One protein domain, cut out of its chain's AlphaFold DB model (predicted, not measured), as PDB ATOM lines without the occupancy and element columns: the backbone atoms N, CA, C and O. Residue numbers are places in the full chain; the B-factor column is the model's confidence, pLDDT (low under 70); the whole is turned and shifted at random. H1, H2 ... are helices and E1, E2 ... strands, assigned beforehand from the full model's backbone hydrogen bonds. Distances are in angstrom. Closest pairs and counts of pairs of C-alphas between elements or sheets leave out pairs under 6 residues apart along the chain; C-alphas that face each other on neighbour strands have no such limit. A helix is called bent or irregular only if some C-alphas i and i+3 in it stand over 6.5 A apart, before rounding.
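AT A GLANCE: This is residues 8 to 134 of the 557 residues of an uncharacterized protein of Tribonema minus (UniProt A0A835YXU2). A small antiparallel sheet, in the order E1, E2, E3, lies alongside one very long helix, H1, which makes the length of a rod. The bent helix H3 folds back beside H1, and H1 and its arm H3b cover one face of the sheet in two layers, the other face bare; short H2 and H4 lie towards opposite ends. The 127 printed residues hold four named helices and three named strands, in the order H1, H2, H3, E1, E2, H4, E3: mixed, loose, radius of gyration of the C-alphas 18.9 A, spans 69 by 23 by 19 A.

HOW THE PARTS SIT: E1, residues 95 to 102, bends by 79 degrees at residue 98 and forms an antiparallel hairpin with E2, residues 109 to 116 (N 97 and O 112, 2.8 A). E3, residues 130 to 133, is antiparallel to E2, with N 115 and O 131 2.9 A apart. H1, residues 8 to 50, is on the sheet at a height of 8.6 A, only just along E2 at 29 degrees on the local plane. H3, residues 67 to 86, was assigned as one helix by its hydrogen bonds but is bent, C-alphas 75 and 78 being 6.6 A apart. Arm H3b, residues 78 to 86, touches H1 residues 24 to 32 alone, closest C-alphas Ala 28 and Ser 84, 5.2 A, at a steep tilt of 48 degrees, opposite ways. Arm H3a, residues 67 to 75, only grazes the sheet with residues 70 to 74. H2, residues 56 to 62, touches H1 residues 44 to 48 alone, closest C-alphas Gln 47 and Leu 59, 6.2 A. H4, residues 122 to 125, is close to H1 but not clearly touching, closest C-alphas Val 11 and Met 122, 7.1 A. Every O i to N i+4 pair is within hydrogen-bond range in H1, H3a and H3b; H2 has 1 of 3, and 2 of 4 O i to N i+3 pairs; H4 is too short for an O i to N i+4 pair.

IN THESE COORDINATES: H1 runs 63.5 A from C-alpha 8 at (130.165, 191.841, 155.491). E2 spans 23.6 A and E1 17.6 A. E3 ends with C-alpha 133 at (135.459, 173.941, 173.216).

THE WHOLE: The C-alphas of Ser 8 and Gly 53, the two farthest apart, are 69.4 A apart. The printed part has no cut and no long link. Mean pLDDT of the printed part is 73.5; residues 48 to 62 and 118 to 129 are among those under 70.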
ATOM      1  N   SER A   8     129.360 191.508 154.301       50.44
ATOM      2  CA  SER A   8     130.165 191.841 155.491       50.44
ATOM      3  C   SER A   8     129.347 191.892 156.786       50.44
ATOM      4  O   SER A   8     129.798 191.388 157.813       50.44
ATOM      5  N   VAL A   9     128.122 192.428 156.743       54.28
ATOM      6  CA  VAL A   9     127.227 192.487 157.918       54.28
ATOM      7  C   VAL A   9     126.760 191.087 158.321       54.28
ATOM      8  O   VAL A   9     126.747 190.749 159.502       54.28
ATOM      9  N   GLY A  10     126.436 190.242 157.341       54.94
ATOM     10  CA  GLY A  10     125.998 188.873 157.594       54.94
ATOM     11  C   GLY A  10     127.096 187.967 158.170       54.94
ATOM     12  O   GLY A  10     126.829 187.206 159.097       54.94
ATOM     13  N   VAL A  11     128.342 188.106 157.698       56.97
ATOM     14  CA  VAL A  11     129.502 187.410 158.290       56.97
ATOM     15  C   VAL A  11     129.764 187.894 159.722       56.97
ATOM     16  O   VAL A  11     130.050 187.077 160.594       56.97
ATOM     17  N   GLY A  12     129.610 189.195 159.997       53.62
ATOM     18  CA  GLY A  12     129.746 189.745 161.351       53.62
ATOM     19  C   GLY A  12     128.705 189.200 162.335       53.62
ATOM     20  O   GLY A  12     129.045 188.852 163.466       53.62
ATOM     21  N   ILE A  13     127.449 189.054 161.898       64.81
ATOM     22  CA  ILE A  13     126.374 188.467 162.713       64.81
ATOM     23  C   ILE A  13     126.652 186.981 162.988       64.81
ATOM     24  O   ILE A  13     126.580 186.570 164.146       64.81
ATOM     25  N   ASP A  14     127.031 186.194 161.976       61.84
ATOM     26  CA  ASP A  14     127.371 184.774 162.158       61.84
ATOM     27  C   ASP A  14     128.585 184.598 163.093       61.84
ATOM     28  O   ASP A  14     128.556 183.743 163.978       61.84
ATOM     29  N   TYR A  15     129.612 185.450 162.978       62.31
ATOM     30  CA  TYR A  15     130.787 185.408 163.857       62.31
ATOM     31  C   TYR A  15     130.450 185.792 165.303       62.31
ATOM     32  O   TYR A  15     130.906 185.134 166.236       62.31
ATOM     33  N   SER A  16     129.610 186.813 165.510       63.88
ATOM     34  CA  SER A  16     129.170 187.215 166.855       63.88
ATOM     35  C   SER A  16     128.355 186.120 167.554       63.88
ATOM     36  O   SER A  16     128.560 185.855 168.737       63.88
ATOM     37  N   ARG A  17     127.492 185.413 166.810       71.06
ATOM     38  CA  ARG A  17     126.721 184.267 167.311       71.06
ATOM     39  C   ARG A  17     127.617 183.075 167.623       71.06
ATOM     40  O   ARG A  17     127.436 182.450 168.662       71.06
ATOM     41  N   ALA A  18     128.595 182.790 166.763       66.56
ATOM     42  CA  ALA A  18     129.578 181.737 166.996       66.56
ATOM     43  C   ALA A  18     130.443 182.027 168.234       66.56
ATOM     44  O   ALA A  18     130.695 181.127 169.033       66.56
ATOM     45  N   ALA A  19     130.864 183.281 168.422       67.75
ATOM     46  CA  ALA A  19     131.633 183.705 169.589       67.75
ATOM     47  C   ALA A  19     130.816 183.587 170.886       67.75
ATOM     48  O   ALA A  19     131.301 182.992 171.845       67.75
ATOM     49  N   ALA A  20     129.567 184.068 170.895       73.94
ATOM     50  CA  ALA A  20     128.669 183.932 172.044       73.94
ATOM     51  C   ALA A  20     128.400 182.456 172.386       73.94
ATOM     52  O   ALA A  20     128.594 182.041 173.526       73.94
ATOM     53  N   ALA A  21     128.070 181.635 171.379       77.69
ATOM     54  CA  ALA A  21     127.885 180.195 171.549       77.69
ATOM     55  C   ALA A  21     129.142 179.514 172.116       77.69
ATOM     56  O   ALA A  21     129.034 178.658 172.989       77.69
ATOM     57  N   ARG A  22     130.345 179.920 171.682       78.19
ATOM     58  CA  ARG A  22     131.610 179.389 172.211       78.19
ATOM     59  C   ARG A  22     131.806 179.730 173.683       78.19
ATOM     60  O   ARG A  22     132.161 178.849 174.461       78.19
ATOM     61  N   THR A  23     131.596 180.988 174.059       77.38
ATOM     62  CA  THR A  23     131.742 181.442 175.446       77.38
ATOM     63  C   THR A  23     130.742 180.738 176.359       77.38
ATOM     64  O   THR A  23     131.134 180.216 177.403       77.38
ATOM     65  N   ASP A  24     129.479 180.642 175.948       84.31
ATOM     66  CA  ASP A  24     128.442 179.971 176.734       84.31
ATOM     67  C   ASP A  24     128.681 178.461 176.837       84.31
ATOM     68  O   ASP A  24     128.480 177.879 177.904       84.31
ATOM     69  N   LEU A  25     129.178 177.825 175.770       83.19
ATOM     70  CA  LEU A  25     129.544 176.408 175.775       83.19
ATOM     71  C   LEU A  25     130.747 176.141 176.688       83.19
ATOM     72  O   LEU A  25     130.780 175.130 177.394       83.19
ATOM     73  N   GLN A  26     131.715 177.060 176.727       83.12
ATOM     74  CA  GLN A  26     132.852 176.983 177.640       83.12
ATOM     75  C   GLN A  26     132.390 177.109 179.095       83.12
ATOM     76  O   GLN A  26     132.780 176.300 179.934       83.12
ATOM     77  N   GLN A  27     131.523 178.074 179.404       83.44
ATOM     78  CA  GLN A  27     131.000 178.241 180.759       83.44
ATOM     79  C   GLN A  27     130.088 177.078 181.183       83.44
ATOM     80  O   GLN A  27     130.112 176.678 182.347       83.44
ATOM     81  N   ALA A  28     129.316 176.500 180.257       85.75
ATOM     82  CA  ALA A  28     128.539 175.292 180.518       85.75
ATOM     83  C   ALA A  28     129.450 174.097 180.840       85.75
ATOM     84  O   ALA A  28     129.209 173.396 181.820       85.75
ATOM     85  N   THR A  29     130.535 173.926 180.076       84.56
ATOM     86  CA  THR A  29     131.562 172.899 180.316       84.56
ATOM     87  C   THR A  29     132.226 173.056 181.691       84.56
ATOM     88  O   THR A  29     132.363 172.080 182.419       84.56
ATOM     89  N   ILE A  30     132.581 174.278 182.100       82.00
ATOM     90  CA  ILE A  30     133.172 174.535 183.428       82.00
ATOM     91  C   ILE A  30     132.188 174.173 184.551       82.00
ATOM     92  O   ILE A  30     132.564 173.503 185.515       82.00
ATOM     93  N   ALA A  31     130.923 174.579 184.417       83.25
ATOM     94  CA  ALA A  31     129.898 174.331 185.428       83.25
ATOM     95  C   ALA A  31     129.663 172.830 185.667       83.25
ATOM     96  O   ALA A  31     129.558 172.398 186.816       83.25
ATOM     97  N   ILE A  32     129.626 172.017 184.604       86.38
ATOM     98  CA  ILE A  32     129.444 170.567 184.766       86.38
ATOM     99  C   ILE A  32     130.653 169.899 185.415       86.38
ATOM    100  O   ILE A  32     130.476 168.996 186.229       86.38
ATOM    101  N   THR A  33     131.869 170.358 185.108       80.38
ATOM    102  CA  THR A  33     133.087 169.821 185.715       80.38
ATOM    103  C   THR A  33     133.077 170.059 187.222       80.38
ATOM    104  O   THR A  33     133.285 169.125 187.989       80.38
ATOM    105  N   GLN A  34     132.717 171.269 187.662       80.44
ATOM    106  CA  GLN A  34     132.576 171.597 189.085       80.44
ATOM    107  C   GLN A  34     131.501 170.753 189.781       80.44
ATOM    108  O   GLN A  34     131.703 170.275 190.902       80.44
ATOM    109  N   GLN A  35     130.362 170.540 189.120       85.00
ATOM    110  CA  GLN A  35     129.284 169.725 189.667       85.00
ATOM    111  C   GLN A  35     129.711 168.261 189.838       85.00
ATOM    112  O   GLN A  35     129.489 167.682 190.898       85.00
ATOM    113  N   ILE A  36     130.378 167.678 188.838       83.50
ATOM    114  CA  ILE A  36     130.887 166.301 188.903       83.50
ATOM    115  C   ILE A  36     131.953 166.161 189.998       83.50
ATOM    116  O   ILE A  36     131.887 165.220 190.787       83.50
ATOM    117  N   THR A  37     132.884 167.113 190.120       78.00
ATOM    118  CA  THR A  37     133.869 167.125 191.216       78.00
ATOM    119  C   THR A  37     133.192 167.192 192.588       78.00
ATOM    120  O   THR A  37     133.592 166.489 193.514       78.00
ATOM    121  N   THR A  38     132.117 167.972 192.721       79.38
ATOM    122  CA  THR A  38     131.338 168.042 193.966       79.38
ATOM    123  C   THR A  38     130.683 166.699 194.298       79.38
ATOM    124  O   THR A  38     130.713 166.270 195.449       79.38
ATOM    125  N   GLU A  39     130.130 165.996 193.307       84.12
ATOM    126  CA  GLU A  39     129.539 164.667 193.512       84.12
ATOM    127  C   GLU A  39     130.580 163.613 193.912       84.12
ATOM    128  O   GLU A  39     130.301 162.770 194.767       84.12
ATOM    129  N   ILE A  40     131.791 163.688 193.350       79.75
ATOM    130  CA  ILE A  40     132.927 162.852 193.763       79.75
ATOM    131  C   ILE A  40     133.253 163.106 195.241       79.75
ATOM    132  O   ILE A  40     133.314 162.153 196.019       79.75
ATOM    133  N   ASN A  41     133.376 164.371 195.653       73.56
ATOM    134  CA  ASN A  41     133.656 164.727 197.048       73.56
ATOM    135  C   ASN A  41     132.546 164.245 197.998       73.56
ATOM    136  O   ASN A  41     132.833 163.647 199.030       73.56
ATOM    137  N   GLN A  42     131.275 164.389 197.613       78.94
ATOM    138  CA  GLN A  42     130.142 163.881 198.397       78.94
ATOM    139  C   GLN A  42     130.103 162.351 198.502       78.94
ATOM    140  O   GLN A  42     129.543 161.814 199.463       78.94
ATOM    141  N   CYS A  43     130.620 161.627 197.504       80.00
ATOM    142  CA  CYS A  43     130.789 160.178 197.598       80.00
ATOM    143  C   CYS A  43     131.854 159.842 198.644       80.00
ATOM    144  O   CYS A  43     131.587 159.064 199.560       80.00
ATOM    145  N   LEU A  44     133.020 160.490 198.545       73.19
ATOM    146  CA  LEU A  44     134.133 160.292 199.471       73.19
ATOM    147  C   LEU A  44     133.718 160.604 200.918       73.19
ATOM    148  O   LEU A  44     133.958 159.794 201.809       73.19
ATOM    149  N   ASP A  45     133.012 161.711 201.154       68.06
ATOM    150  CA  ASP A  45     132.554 162.094 202.494       68.06
ATOM    151  C   ASP A  45     131.520 161.123 203.076       68.06
ATOM    152  O   ASP A  45     131.619 160.737 204.244       68.06
ATOM    153  N   ARG A  46     130.557 160.650 202.270       73.81
ATOM    154  CA  ARG A  46     129.598 159.629 202.726       73.81
ATOM    155  C   ARG A  46     130.303 158.345 203.144       73.81
ATOM    156  O   ARG A  46     129.973 157.786 204.191       73.81
ATOM    157  N   GLN A  47     131.297 157.907 202.375       70.06
ATOM    158  CA  GLN A  47     132.071 156.718 202.722       70.06
ATOM    159  C   GLN A  47     132.882 156.912 204.008       70.06
ATOM    160  O   GLN A  47     132.876 156.018 204.855       70.06
ATOM    161  N   ARG A  48     133.468 158.100 204.234       63.94
ATOM    162  CA  ARG A  48     134.119 158.432 205.517       63.94
ATOM    163  C   ARG A  48     133.165 158.287 206.702       63.94
ATOM    164  O   ARG A  48     133.539 157.705 207.714       63.94
ATOM    165  N   THR A  49     131.930 158.783 206.584       65.31
ATOM    166  CA  THR A  49     130.959 158.734 207.695       65.31
ATOM    167  C   THR A  49     130.447 157.330 208.015       65.31
ATOM    168  O   THR A  49     130.121 157.052 209.166       65.31
ATOM    169  N   LEU A  50     130.380 156.439 207.024       66.69
ATOM    170  CA  LEU A  50     129.878 155.072 207.201       66.69
ATOM    171  C   LEU A  50     130.954 154.102 207.711       66.69
ATOM    172  O   LEU A  50     130.621 153.085 208.316       66.69
ATOM    173  N   GLN A  51     132.233 154.407 207.485       60.66
ATOM    174  CA  GLN A  51     133.364 153.546 207.826       60.66
ATOM    175  C   GLN A  51     134.152 154.045 209.045       60.66
ATOM    176  O   GLN A  51     135.380 154.130 209.013       60.66
ATOM    177  N   THR A  52     133.477 154.321 210.163       49.50
ATOM    178  CA  THR A  52     134.149 154.480 211.465       49.50
ATOM    179  C   THR A  52     134.803 153.151 211.880       49.50
ATOM    180  O   THR A  52     134.211 152.370 212.620       49.50
ATOM    181  N   GLY A  53     136.000 152.860 211.355       49.97
ATOM    182  CA  GLY A  53     136.826 151.703 211.725       49.97
ATOM    183  C   GLY A  53     137.463 150.893 210.584       49.97
ATOM    184  O   GLY A  53     138.206 149.963 210.888       49.97
ATOM    185  N   ALA A  54     137.213 151.201 209.302       43.34
ATOM    186  CA  ALA A  54     137.781 150.442 208.175       43.34
ATOM    187  C   ALA A  54     138.987 151.142 207.518       43.34
ATOM    188  O   ALA A  54     139.123 152.363 207.549       43.34
ATOM    189  N   ILE A  55     139.881 150.335 206.937       48.66
ATOM    190  CA  ILE A  55     141.141 150.749 206.307       48.66
ATOM    191  C   ILE A  55     140.840 151.602 205.066       48.66
ATOM    192  O   ILE A  55     140.056 151.218 204.202       48.66
ATOM    193  N   GLN A  56     141.533 152.737 204.952       49.47
ATOM    194  CA  GLN A  56     141.407 153.752 203.895       49.47
ATOM    195  C   GLN A  56     141.482 153.207 202.451       49.47
ATOM    196  O   GLN A  56     141.020 153.865 201.521       49.47
ATOM    197  N   SER A  57     142.003 151.990 202.254       48.16
ATOM    198  CA  SER A  57     142.023 151.281 200.969       48.16
ATOM    199  C   SER A  57     140.632 151.005 200.379       48.16
ATOM    200  O   SER A  57     140.533 150.749 199.179       48.16
ATOM    201  N   ASP A  58     139.564 151.062 201.182       51.94
ATOM    202  CA  ASP A  58     138.188 150.855 200.707       51.94
ATOM    203  C   ASP A  58     137.469 152.146 200.279       51.94
ATOM    204  O   ASP A  58     136.485 152.075 199.538       51.94
ATOM    205  N   LEU A  59     137.978 153.323 200.659       55.28
ATOM    206  CA  LEU A  59     137.368 154.623 200.341       55.28
ATOM    207  C   LEU A  59     137.450 154.935 198.841       55.28
ATOM    208  O   LEU A  59     136.441 155.235 198.200       55.28
ATOM    209  N   ASP A  60     138.635 154.763 198.252       52.62
ATOM    210  CA  ASP A  60     138.818 154.902 196.805       52.62
ATOM    211  C   ASP A  60     138.157 153.744 196.040       52.62
ATOM    212  O   ASP A  60     137.708 153.929 194.909       52.62
ATOM    213  N   ARG A  61     138.046 152.553 196.654       55.53
ATOM    214  CA  ARG A  61     137.448 151.358 196.036       55.53
ATOM    215  C   ARG A  61     135.962 151.530 195.714       55.53
ATOM    216  O   ARG A  61     135.512 151.010 194.700       55.53
ATOM    217  N   GLN A  62     135.226 152.245 196.563       65.88
ATOM    218  CA  GLN A  62     133.769 152.392 196.458       65.88
ATOM    219  C   GLN A  62     133.309 153.674 195.747       65.88
ATOM    220  O   GLN A  62     132.128 153.796 195.441       65.88
ATOM    221  N   CYS A  63     134.218 154.615 195.472       73.75
ATOM    222  CA  CYS A  63     133.918 155.829 194.710       73.75
ATOM    223  C   CYS A  63     134.715 155.856 193.397       73.75
ATOM    224  O   CYS A  63     134.202 155.493 192.343       73.75
ATOM    225  N   LEU A  64     135.993 156.242 193.441       71.50
ATOM    226  CA  LEU A  64     136.804 156.482 192.236       71.50
ATOM    227  C   LEU A  64     137.230 155.210 191.486       71.50
ATOM    228  O   LEU A  64     137.631 155.296 190.325       71.50
ATOM    229  N   ASN A  65     137.130 154.038 192.116       69.94
ATOM    230  CA  ASN A  65     137.358 152.735 191.490       69.94
ATOM    231  C   ASN A  65     136.078 151.900 191.336       69.94
ATOM    232  O   ASN A  65     136.150 150.801 190.777       69.94
ATOM    233  N   ASP A  66     134.921 152.413 191.764       77.31
ATOM    234  CA  ASP A  66     133.644 151.767 191.487       77.31
ATOM    235  C   ASP A  66     133.229 152.055 190.039       77.31
ATOM    236  O   ASP A  66     132.917 153.182 189.643       77.31
ATOM    237  N   THR A  67     133.220 151.005 189.221       76.25
ATOM    238  CA  THR A  67     132.825 151.094 187.816       76.25
ATOM    239  C   THR A  67     131.370 151.527 187.653       76.25
ATOM    240  O   THR A  67     131.062 152.186 186.657       76.25
ATOM    241  N   ALA A  68     130.486 151.224 188.610       82.31
ATOM    242  CA  ALA A  68     129.094 151.655 188.576       82.31
ATOM    243  C   ALA A  68     128.975 153.163 188.830       82.31
ATOM    244  O   ALA A  68     128.348 153.860 188.030       82.31
ATOM    245  N   PHE A  69     129.631 153.681 189.874       83.56
ATOM    246  CA  PHE A  69     129.678 155.115 190.165       83.56
ATOM    247  C   PHE A  69     130.269 155.931 189.006       83.56
ATOM    248  O   PHE A  69     129.650 156.890 188.543       83.56
ATOM    249  N   ILE A  70     131.415 155.511 188.455       80.62
ATOM    250  CA  ILE A  70     132.027 156.189 187.298       80.62
ATOM    251  C   ILE A  70     131.081 156.167 186.091       80.62
ATOM    252  O   ILE A  70     130.916 157.180 185.412       80.62
ATOM    253  N   SER A  71     130.423 155.034 185.827       83.44
ATOM    254  CA  SER A  71     129.466 154.928 184.720       83.44
ATOM    255  C   SER A  71     128.274 155.869 184.904       83.44
ATOM    256  O   SER A  71     127.838 156.492 183.938       83.44
ATOM    257  N   GLN A  72     127.777 156.027 186.134       88.00
ATOM    258  CA  GLN A  72     126.709 156.979 186.449       88.00
ATOM    259  C   GLN A  72     127.150 158.431 186.233       88.00
ATOM    260  O   GLN A  72     126.403 159.203 185.628       88.00
ATOM    261  N   LEU A  73     128.363 158.803 186.662       85.31
ATOM    262  CA  LEU A  73     128.915 160.142 186.419       85.31
ATOM    263  C   LEU A  73     129.009 160.444 184.917       85.31
ATOM    264  O   LEU A  73     128.563 161.497 184.459       85.31
ATOM    265  N   LEU A  74     129.520 159.493 184.129       81.94
ATOM    266  CA  LEU A  74     129.639 159.640 182.678       81.94
ATOM    267  C   LEU A  74     128.272 159.743 181.985       81.94
ATOM    268  O   LEU A  74     128.105 160.566 181.087       81.94
ATOM    269  N   GLN A  75     127.275 158.967 182.423       86.75
ATOM    270  CA  GLN A  75     125.910 159.044 181.890       86.75
ATOM    271  C   GLN A  75     125.214 160.370 182.226       86.75
ATOM    272  O   GLN A  75     124.390 160.843 181.443       86.75
ATOM    273  N   ARG A  76     125.545 160.994 183.363       87.94
ATOM    274  CA  ARG A  76     124.961 162.277 183.788       87.94
ATOM    275  C   ARG A  76     125.645 163.498 183.176       87.94
ATOM    276  O   ARG A  76     125.019 164.551 183.100       87.94
ATOM    277  N   ALA A  77     126.871 163.370 182.675       86.75
ATOM    278  CA  ALA A  77     127.603 164.490 182.088       86.75
ATOM    279  C   ALA A  77     126.874 165.134 180.893       86.75
ATOM    280  O   ALA A  77     126.720 166.352 180.842       86.75
ATOM    281  N   GLN A  78     126.369 164.326 179.954       90.75
ATOM    282  CA  GLN A  78     125.657 164.811 178.767       90.75
ATOM    283  C   GLN A  78     124.358 165.576 179.101       90.75
ATOM    284  O   GLN A  78     124.201 166.698 178.615       90.75
ATOM    285  N   PRO A  79     123.425 165.051 179.924       92.25
ATOM    286  CA  PRO A  79     122.224 165.799 180.287       92.25
ATOM    287  C   PRO A  79     122.530 167.056 181.114       92.25
ATOM    288  O   PRO A  79     121.860 168.069 180.922       92.25
ATOM    289  N   LEU A  80     123.556 167.038 181.977       90.75
ATOM    290  CA  LEU A  80     123.995 168.235 182.708       90.75
ATOM    291  C   LEU A  80     124.543 169.312 181.765       90.75
ATOM    292  O   LEU A  80     124.212 170.487 181.923       90.75
ATOM    293  N   LEU A  81     125.324 168.917 180.754       90.12
ATOM    294  CA  LEU A  81     125.842 169.835 179.743       90.12
ATOM    295  C   LEU A  81     124.697 170.492 178.972       90.12
ATOM    296  O   LEU A  81     124.671 171.711 178.817       90.12
ATOM    297  N   THR A  82     123.732 169.689 178.515       91.81
ATOM    298  CA  THR A  82     122.563 170.187 177.786       91.81
ATOM    299  C   THR A  82     121.731 171.136 178.645       91.81
ATOM    300  O   THR A  82     121.397 172.221 178.179       91.81
ATOM    301  N   ALA A  83     121.462 170.786 179.905       92.00
ATOM    302  CA  ALA A  83     120.716 171.644 180.822       92.00
ATOM    303  C   ALA A  83     121.443 172.973 181.099       92.00
ATOM    304  O   ALA A  83     120.833 174.035 180.994       92.00
ATOM    305  N   SER A  84     122.747 172.926 181.390       90.44
ATOM    306  CA  SER A  84     123.573 174.116 181.648       90.44
ATOM    307  C   SER A  84     123.663 175.034 180.423       90.44
ATOM    308  O   SER A  84     123.614 176.256 180.547       90.44
ATOM    309  N   TYR A  85     123.727 174.461 179.218       90.12
ATOM    310  CA  TYR A  85     123.738 175.226 177.972       90.12
ATOM    311  C   TYR A  85     122.359 175.820 177.628       90.12
ATOM    312  O   TYR A  85     122.269 176.967 177.194       90.12
ATOM    313  N   HIS A  86     121.268 175.091 177.893       91.69
ATOM    314  CA  HIS A  86     119.894 175.592 177.733       91.69
ATOM    315  C   HIS A  86     119.558 176.723 178.707       91.69
ATOM    316  O   HIS A  86     118.920 177.699 178.312       91.69
ATOM    317  N   GLN A  87     120.041 176.654 179.951       90.75
ATOM    318  CA  GLN A  87     119.898 177.735 180.939       90.75
ATOM    319  C   GLN A  87     120.530 179.056 180.478       90.75
ATOM    320  O   GLN A  87     120.136 180.123 180.943       90.75
ATOM    321  N   ARG A  88     121.473 178.997 179.533       86.31
ATOM    322  CA  ARG A  88     122.136 180.162 178.934       86.31
ATOM    323  C   ARG A  88     121.403 180.703 177.701       86.31
ATOM    324  O   ARG A  88     121.912 181.587 177.028       86.31
ATOM    325  N   GLY A  89     120.201 180.199 177.411       87.50
ATOM    326  CA  GLY A  89     119.317 180.724 176.367       87.50
ATOM    327  C   GLY A  89     119.482 180.083 174.988       87.50
ATOM    328  O   GLY A  89     118.890 180.561 174.021       87.50
ATOM    329  N   HIS A  90     120.249 178.996 174.873       85.88
ATOM    330  CA  HIS A  90     120.427 178.274 173.610       85.88
ATOM    331  C   HIS A  90     119.450 177.101 173.499       85.88
ATOM    332  O   HIS A  90     119.279 176.349 174.448       85.88
ATOM    333  N   SER A  91     118.836 176.896 172.332       83.94
ATOM    334  CA  SER A  91     117.933 175.755 172.091       83.94
ATOM    335  C   SER A  91     118.650 174.512 171.552       83.94
ATOM    336  O   SER A  91     118.168 173.392 171.713       83.94
ATOM    337  N   SER A  92     119.800 174.692 170.898       86.19
ATOM    338  CA  SER A  92     120.598 173.586 170.360       86.19
ATOM    339  C   SER A  92     121.207 172.768 171.492       86.19
ATOM    340  O   SER A  92     121.845 173.323 172.384       86.19
ATOM    341  N   ALA A  93     121.039 171.446 171.447       87.44
ATOM    342  CA  ALA A  93     121.683 170.558 172.404       87.44
ATOM    343  C   ALA A  93     123.178 170.404 172.051       87.44
ATOM    344  O   ALA A  93     123.490 169.974 170.937       87.44
ATOM    345  N   PRO A  94     124.104 170.746 172.964       90.00
ATOM    346  CA  PRO A  94     125.518 170.443 172.791       90.00
ATOM    347  C   PRO A  94     125.753 168.939 172.947       90.00
ATOM    348  O   PRO A  94     124.999 168.256 173.641       90.00
ATOM    349  N   ILE A  95     126.823 168.430 172.346       89.81
ATOM    350  CA  ILE A  95     127.277 167.044 172.470       89.81
ATOM    351  C   ILE A  95     128.667 167.005 173.097       89.81
ATOM    352  O   ILE A  95     129.513 167.854 172.814       89.81
ATOM    353  N   ILE A  96     128.915 166.005 173.935       87.50
ATOM    354  CA  ILE A  96     130.264 165.686 174.393       87.50
ATOM    355  C   ILE A  96     131.052 165.088 173.222       87.50
ATOM    356  O   ILE A  96     130.584 164.174 172.542       87.50
ATOM    357  N   VAL A  97     132.258 165.603 172.993       84.19
ATOM    358  CA  VAL A  97     133.166 165.132 171.946       84.19
ATOM    359  C   VAL A  97     134.260 164.277 172.568       84.19
ATOM    360  O   VAL A  97     135.015 164.736 173.426       84.19
ATOM    361  N   GLY A  98     134.371 163.039 172.089       81.12
ATOM    362  CA  GLY A  98     135.319 162.056 172.608       81.12
ATOM    363  C   GLY A  98     134.885 161.455 173.946       81.12
ATOM    364  O   GLY A  98     133.753 161.623 174.398       81.12
ATOM    365  N   THR A  99     135.790 160.707 174.569       78.62
ATOM    366  CA  THR A  99     135.576 160.113 175.889       78.62
ATOM    367  C   THR A  99     135.922 161.136 176.969       78.62
ATOM    368  O   THR A  99     137.049 161.640 176.967       78.62
ATOM    369  N   PRO A 100     135.013 161.440 177.912       77.56
ATOM    370  CA  PRO A 100     135.378 162.225 179.078       77.56
ATOM    371  C   PRO A 100     136.514 161.553 179.842       77.56
ATOM    372  O   PRO A 100     136.549 160.329 179.989       77.56
ATOM    373  N   PHE A 101     137.434 162.366 180.333       77.81
ATOM    374  CA  PHE A 101     138.578 161.916 181.098       77.81
ATOM    375  C   PHE A 101     138.327 162.207 182.573       77.81
ATOM    376  O   PHE A 101     138.068 163.346 182.947       77.81
ATOM    377  N   LEU A 102     138.400 161.176 183.407       74.38
ATOM    378  CA  LEU A 102     138.435 161.321 184.855       74.38
ATOM    379  C   LEU A 102     139.799 160.832 185.317       74.38
ATOM    380  O   LEU A 102     140.095 159.638 185.214       74.38
ATOM    381  N   ASP A 103     140.619 161.748 185.813       68.38
ATOM    382  CA  ASP A 103     141.836 161.367 186.505       68.38
ATOM    383  C   ASP A 103     141.456 160.801 187.872       68.38
ATOM    384  O   ASP A 103     140.944 161.509 188.737       68.38
ATOM    385  N   ARG A 104     141.693 159.506 188.061       63.88
ATOM    386  CA  ARG A 104     141.391 158.835 189.328       63.88
ATOM    387  C   ARG A 104     142.336 159.260 190.453       63.88
ATOM    388  O   ARG A 104     141.969 159.084 191.607       63.88
ATOM    389  N   ALA A 105     143.510 159.812 190.136       54.91
ATOM    390  CA  ALA A 105     144.479 160.271 191.129       54.91
ATOM    391  C   ALA A 105     144.124 161.664 191.672       54.91
ATOM    392  O   ALA A 105     144.115 161.874 192.884       54.91
ATOM    393  N   SER A 106     143.781 162.605 190.787       54.25
ATOM    394  CA  SER A 106     143.436 163.987 191.169       54.25
ATOM    395  C   SER A 106     141.929 164.239 191.337       54.25
ATOM    396  O   SER A 106     141.521 165.272 191.866       54.25
ATOM    397  N   GLY A 107     141.071 163.314 190.887       59.66
ATOM    398  CA  GLY A 107     139.617 163.514 190.804       59.66
ATOM    399  C   GLY A 107     139.207 164.575 189.777       59.66
ATOM    400  O   GLY A 107     138.049 165.000 189.747       59.66
ATOM    401  N   VAL A 108     140.149 165.011 188.934       68.44
ATOM    402  CA  VAL A 108     139.911 166.009 187.897       68.44
ATOM    403  C   VAL A 108     139.106 165.374 186.777       68.44
ATOM    404  O   VAL A 108     139.551 164.444 186.099       68.44
ATOM    405  N   TYR A 109     137.921 165.925 186.550       74.62
ATOM    406  CA  TYR A 109     137.098 165.597 185.401       74.62
ATOM    407  C   TYR A 109     137.411 166.561 184.251       74.62
ATOM    408  O   TYR A 109     137.538 167.766 184.448       74.62
ATOM    409  N   ARG A 110     137.565 166.044 183.034       77.31
ATOM    410  CA  ARG A 110     137.787 166.841 181.826       77.31
ATOM    411  C   ARG A 110     136.893 166.343 180.710       77.31
ATOM    412  O   ARG A 110     136.807 165.144 180.444       77.31
ATOM    413  N   VAL A 111     136.272 167.281 180.013       82.06
ATOM    414  CA  VAL A 111     135.368 166.983 178.909       82.06
ATOM    415  C   VAL A 111     135.516 168.036 177.819       82.06
ATOM    416  O   VAL A 111     135.806 169.200 178.097       82.06
ATOM    417  N   SER A 112     135.361 167.598 176.574       84.81
ATOM    418  CA  SER A 112     135.273 168.471 175.406       84.81
ATOM    419  C   SER A 112     133.834 168.464 174.913       84.81
ATOM    420  O   SER A 112     133.164 167.431 174.975       84.81
ATOM    421  N   ALA A 113     133.357 169.598 174.417       86.12
ATOM    422  CA  ALA A 113     131.987 169.738 173.949       86.12
ATOM    423  C   ALA A 113     131.933 170.462 172.605       86.12
ATOM    424  O   ALA A 113     132.748 171.341 172.329       86.12
ATOM    425  N   ALA A 114     130.941 170.102 171.798       86.31
ATOM    426  CA  ALA A 114     130.630 170.730 170.525       86.31
ATOM    427  C   ALA A 114     129.152 171.083 170.458       86.31
ATOM    428  O   ALA A 114     128.300 170.373 170.989       86.31
ATOM    429  N   VAL A 115     128.827 172.159 169.752       86.69
ATOM    430  CA  VAL A 115     127.445 172.494 169.420       86.69
ATOM    431  C   VAL A 115     127.354 172.958 167.977       86.69
ATOM    432  O   VAL A 115     128.164 173.748 167.495       86.69
ATOM    433  N   THR A 116     126.337 172.466 167.273       83.31
ATOM    434  CA  THR A 116     126.000 172.980 165.947       83.31
ATOM    435  C   THR A 116     125.094 174.197 166.097       83.31
ATOM    436  O   THR A 116     124.055 174.133 166.762       83.31
ATOM    437  N   TYR A 117     125.464 175.307 165.460       71.69
ATOM    438  CA  TYR A 117     124.647 176.520 165.417       71.69
ATOM    439  C   TYR A 117     124.141 176.778 163.989       71.69
ATOM    440  O   TYR A 117     124.766 176.348 163.017       71.69
ATOM    441  N   PRO A 118     122.994 177.458 163.819       67.44
ATOM    442  CA  PRO A 118     122.513 177.830 162.495       67.44
ATOM    443  C   PRO A 118     123.425 178.910 161.896       67.44
ATOM    444  O   PRO A 118     123.328 180.080 162.259       67.44
ATOM    445  N   CYS A 119     124.313 178.506 160.982       64.75
ATOM    446  CA  CYS A 119     125.205 179.396 160.244       64.75
ATOM    447  C   CYS A 119     124.777 179.436 158.770       64.75
ATOM    448  O   CYS A 119     124.907 178.455 158.040       64.75
ATOM    449  N   TYR A 120     124.165 180.538 158.330       67.94
ATOM    450  CA  TYR A 120     123.593 180.618 156.979       67.94
ATOM    451  C   TYR A 120     124.628 181.075 155.950       67.94
ATOM    452  O   TYR A 120     124.611 180.599 154.817       67.94
ATOM    453  N   ILE A 121     125.552 181.959 156.341       60.09
ATOM    454  CA  ILE A 121     126.550 182.539 155.432       60.09
ATOM    455  C   ILE A 121     127.870 181.780 155.530       60.09
ATOM    456  O   ILE A 121     128.477 181.472 154.508       60.09
ATOM    457  N   MET A 122     128.271 181.370 156.737       55.00
ATOM    458  CA  MET A 122     129.421 180.475 156.929       55.00
ATOM    459  C   MET A 122     129.254 179.140 156.182       55.00
ATOM    460  O   MET A 122     130.218 178.649 155.607       55.00
ATOM    461  N   ARG A 123     128.028 178.604 156.074       55.34
ATOM    462  CA  ARG A 123     127.738 177.382 155.299       55.34
ATOM    463  C   ARG A 123     127.944 177.544 153.789       55.34
ATOM    464  O   ARG A 123     128.188 176.560 153.097       55.34
ATOM    465  N   ALA A 124     127.855 178.773 153.278       54.19
ATOM    466  CA  ALA A 124     128.186 179.085 151.888       54.19
ATOM    467  C   ALA A 124     129.708 179.183 151.653       54.19
ATOM    468  O   ALA A 124     130.149 179.084 150.511       54.19
ATOM    469  N   LEU A 125     130.501 179.363 152.720       52.66
ATOM    470  CA  LEU A 125     131.961 179.511 152.685       52.66
ATOM    471  C   LEU A 125     132.717 178.244 153.138       52.66
ATOM    472  O   LEU A 125     133.880 178.072 152.784       52.66
ATOM    473  N   GLY A 126     132.072 177.339 153.879       54.03
ATOM    474  CA  GLY A 126     132.629 176.057 154.314       54.03
ATOM    475  C   GLY A 126     131.563 175.120 154.911       54.03
ATOM    476  O   GLY A 126     130.477 175.566 155.269       54.03
ATOM    477  N   PRO A 127     131.832 173.807 155.021       53.28
ATOM    478  CA  PRO A 127     130.801 172.815 155.342       53.28
ATOM    479  C   PRO A 127     130.432 172.676 156.832       53.28
ATOM    480  O   PRO A 127     129.448 171.999 157.128       53.28
ATOM    481  N   SER A 128     131.166 173.272 157.781       58.25
ATOM    482  CA  SER A 128     130.961 173.007 159.217       58.25
ATOM    483  C   SER A 128     130.492 174.236 160.008       58.25
ATOM    484  O   SER A 128     131.262 175.168 160.226       58.25
ATOM    485  N   CYS A 129     129.252 174.193 160.512       68.00
ATOM    486  CA  CYS A 129     128.703 175.137 161.503       68.00
ATOM    487  C   CYS A 129     128.889 174.647 162.958       68.00
ATOM    488  O   CYS A 129     127.964 174.761 163.766       68.00
ATOM    489  N   SER A 130     130.034 174.035 163.286       71.00
ATOM    490  CA  SER A 130     130.322 173.566 164.653       71.00
ATOM    491  C   SER A 130     131.131 174.601 165.419       71.00
ATOM    492  O   SER A 130     132.056 175.202 164.867       71.00
ATOM    493  N   VAL A 131     130.787 174.793 166.687       69.19
ATOM    494  CA  VAL A 131     131.642 175.457 167.668       69.19
ATOM    495  C   VAL A 131     132.053 174.419 168.691       69.19
ATOM    496  O   VAL A 131     131.195 173.825 169.343       69.19
ATOM    497  N   ASP A 132     133.362 174.262 168.853       75.81
ATOM    498  CA  ASP A 132     133.941 173.292 169.769       75.81
ATOM    499  C   ASP A 132     134.730 174.025 170.859       75.81
ATOM    500  O   ASP A 132     135.444 175.005 170.604       75.81
ATOM    501  N   VAL A 133     134.615 173.537 172.091       71.06
ATOM    502  CA  VAL A 133     135.459 173.941 173.216       71.06
ATOM    503  C   VAL A 133     136.308 172.740 173.628       71.06
ATOM    504  O   VAL A 133     135.796 171.672 173.966       71.06
ATOM    505  N   GLY A 134     137.630 172.906 173.525       59.47
ATOM    506  CA  GLY A 134     138.600 171.919 174.003       59.47
ATOM    507  C   GLY A 134     138.625 171.852 175.531       59.47
ATOM    508  O   GLY A 134     138.074 172.736 176.184       59.47
TER     509      GLY A 134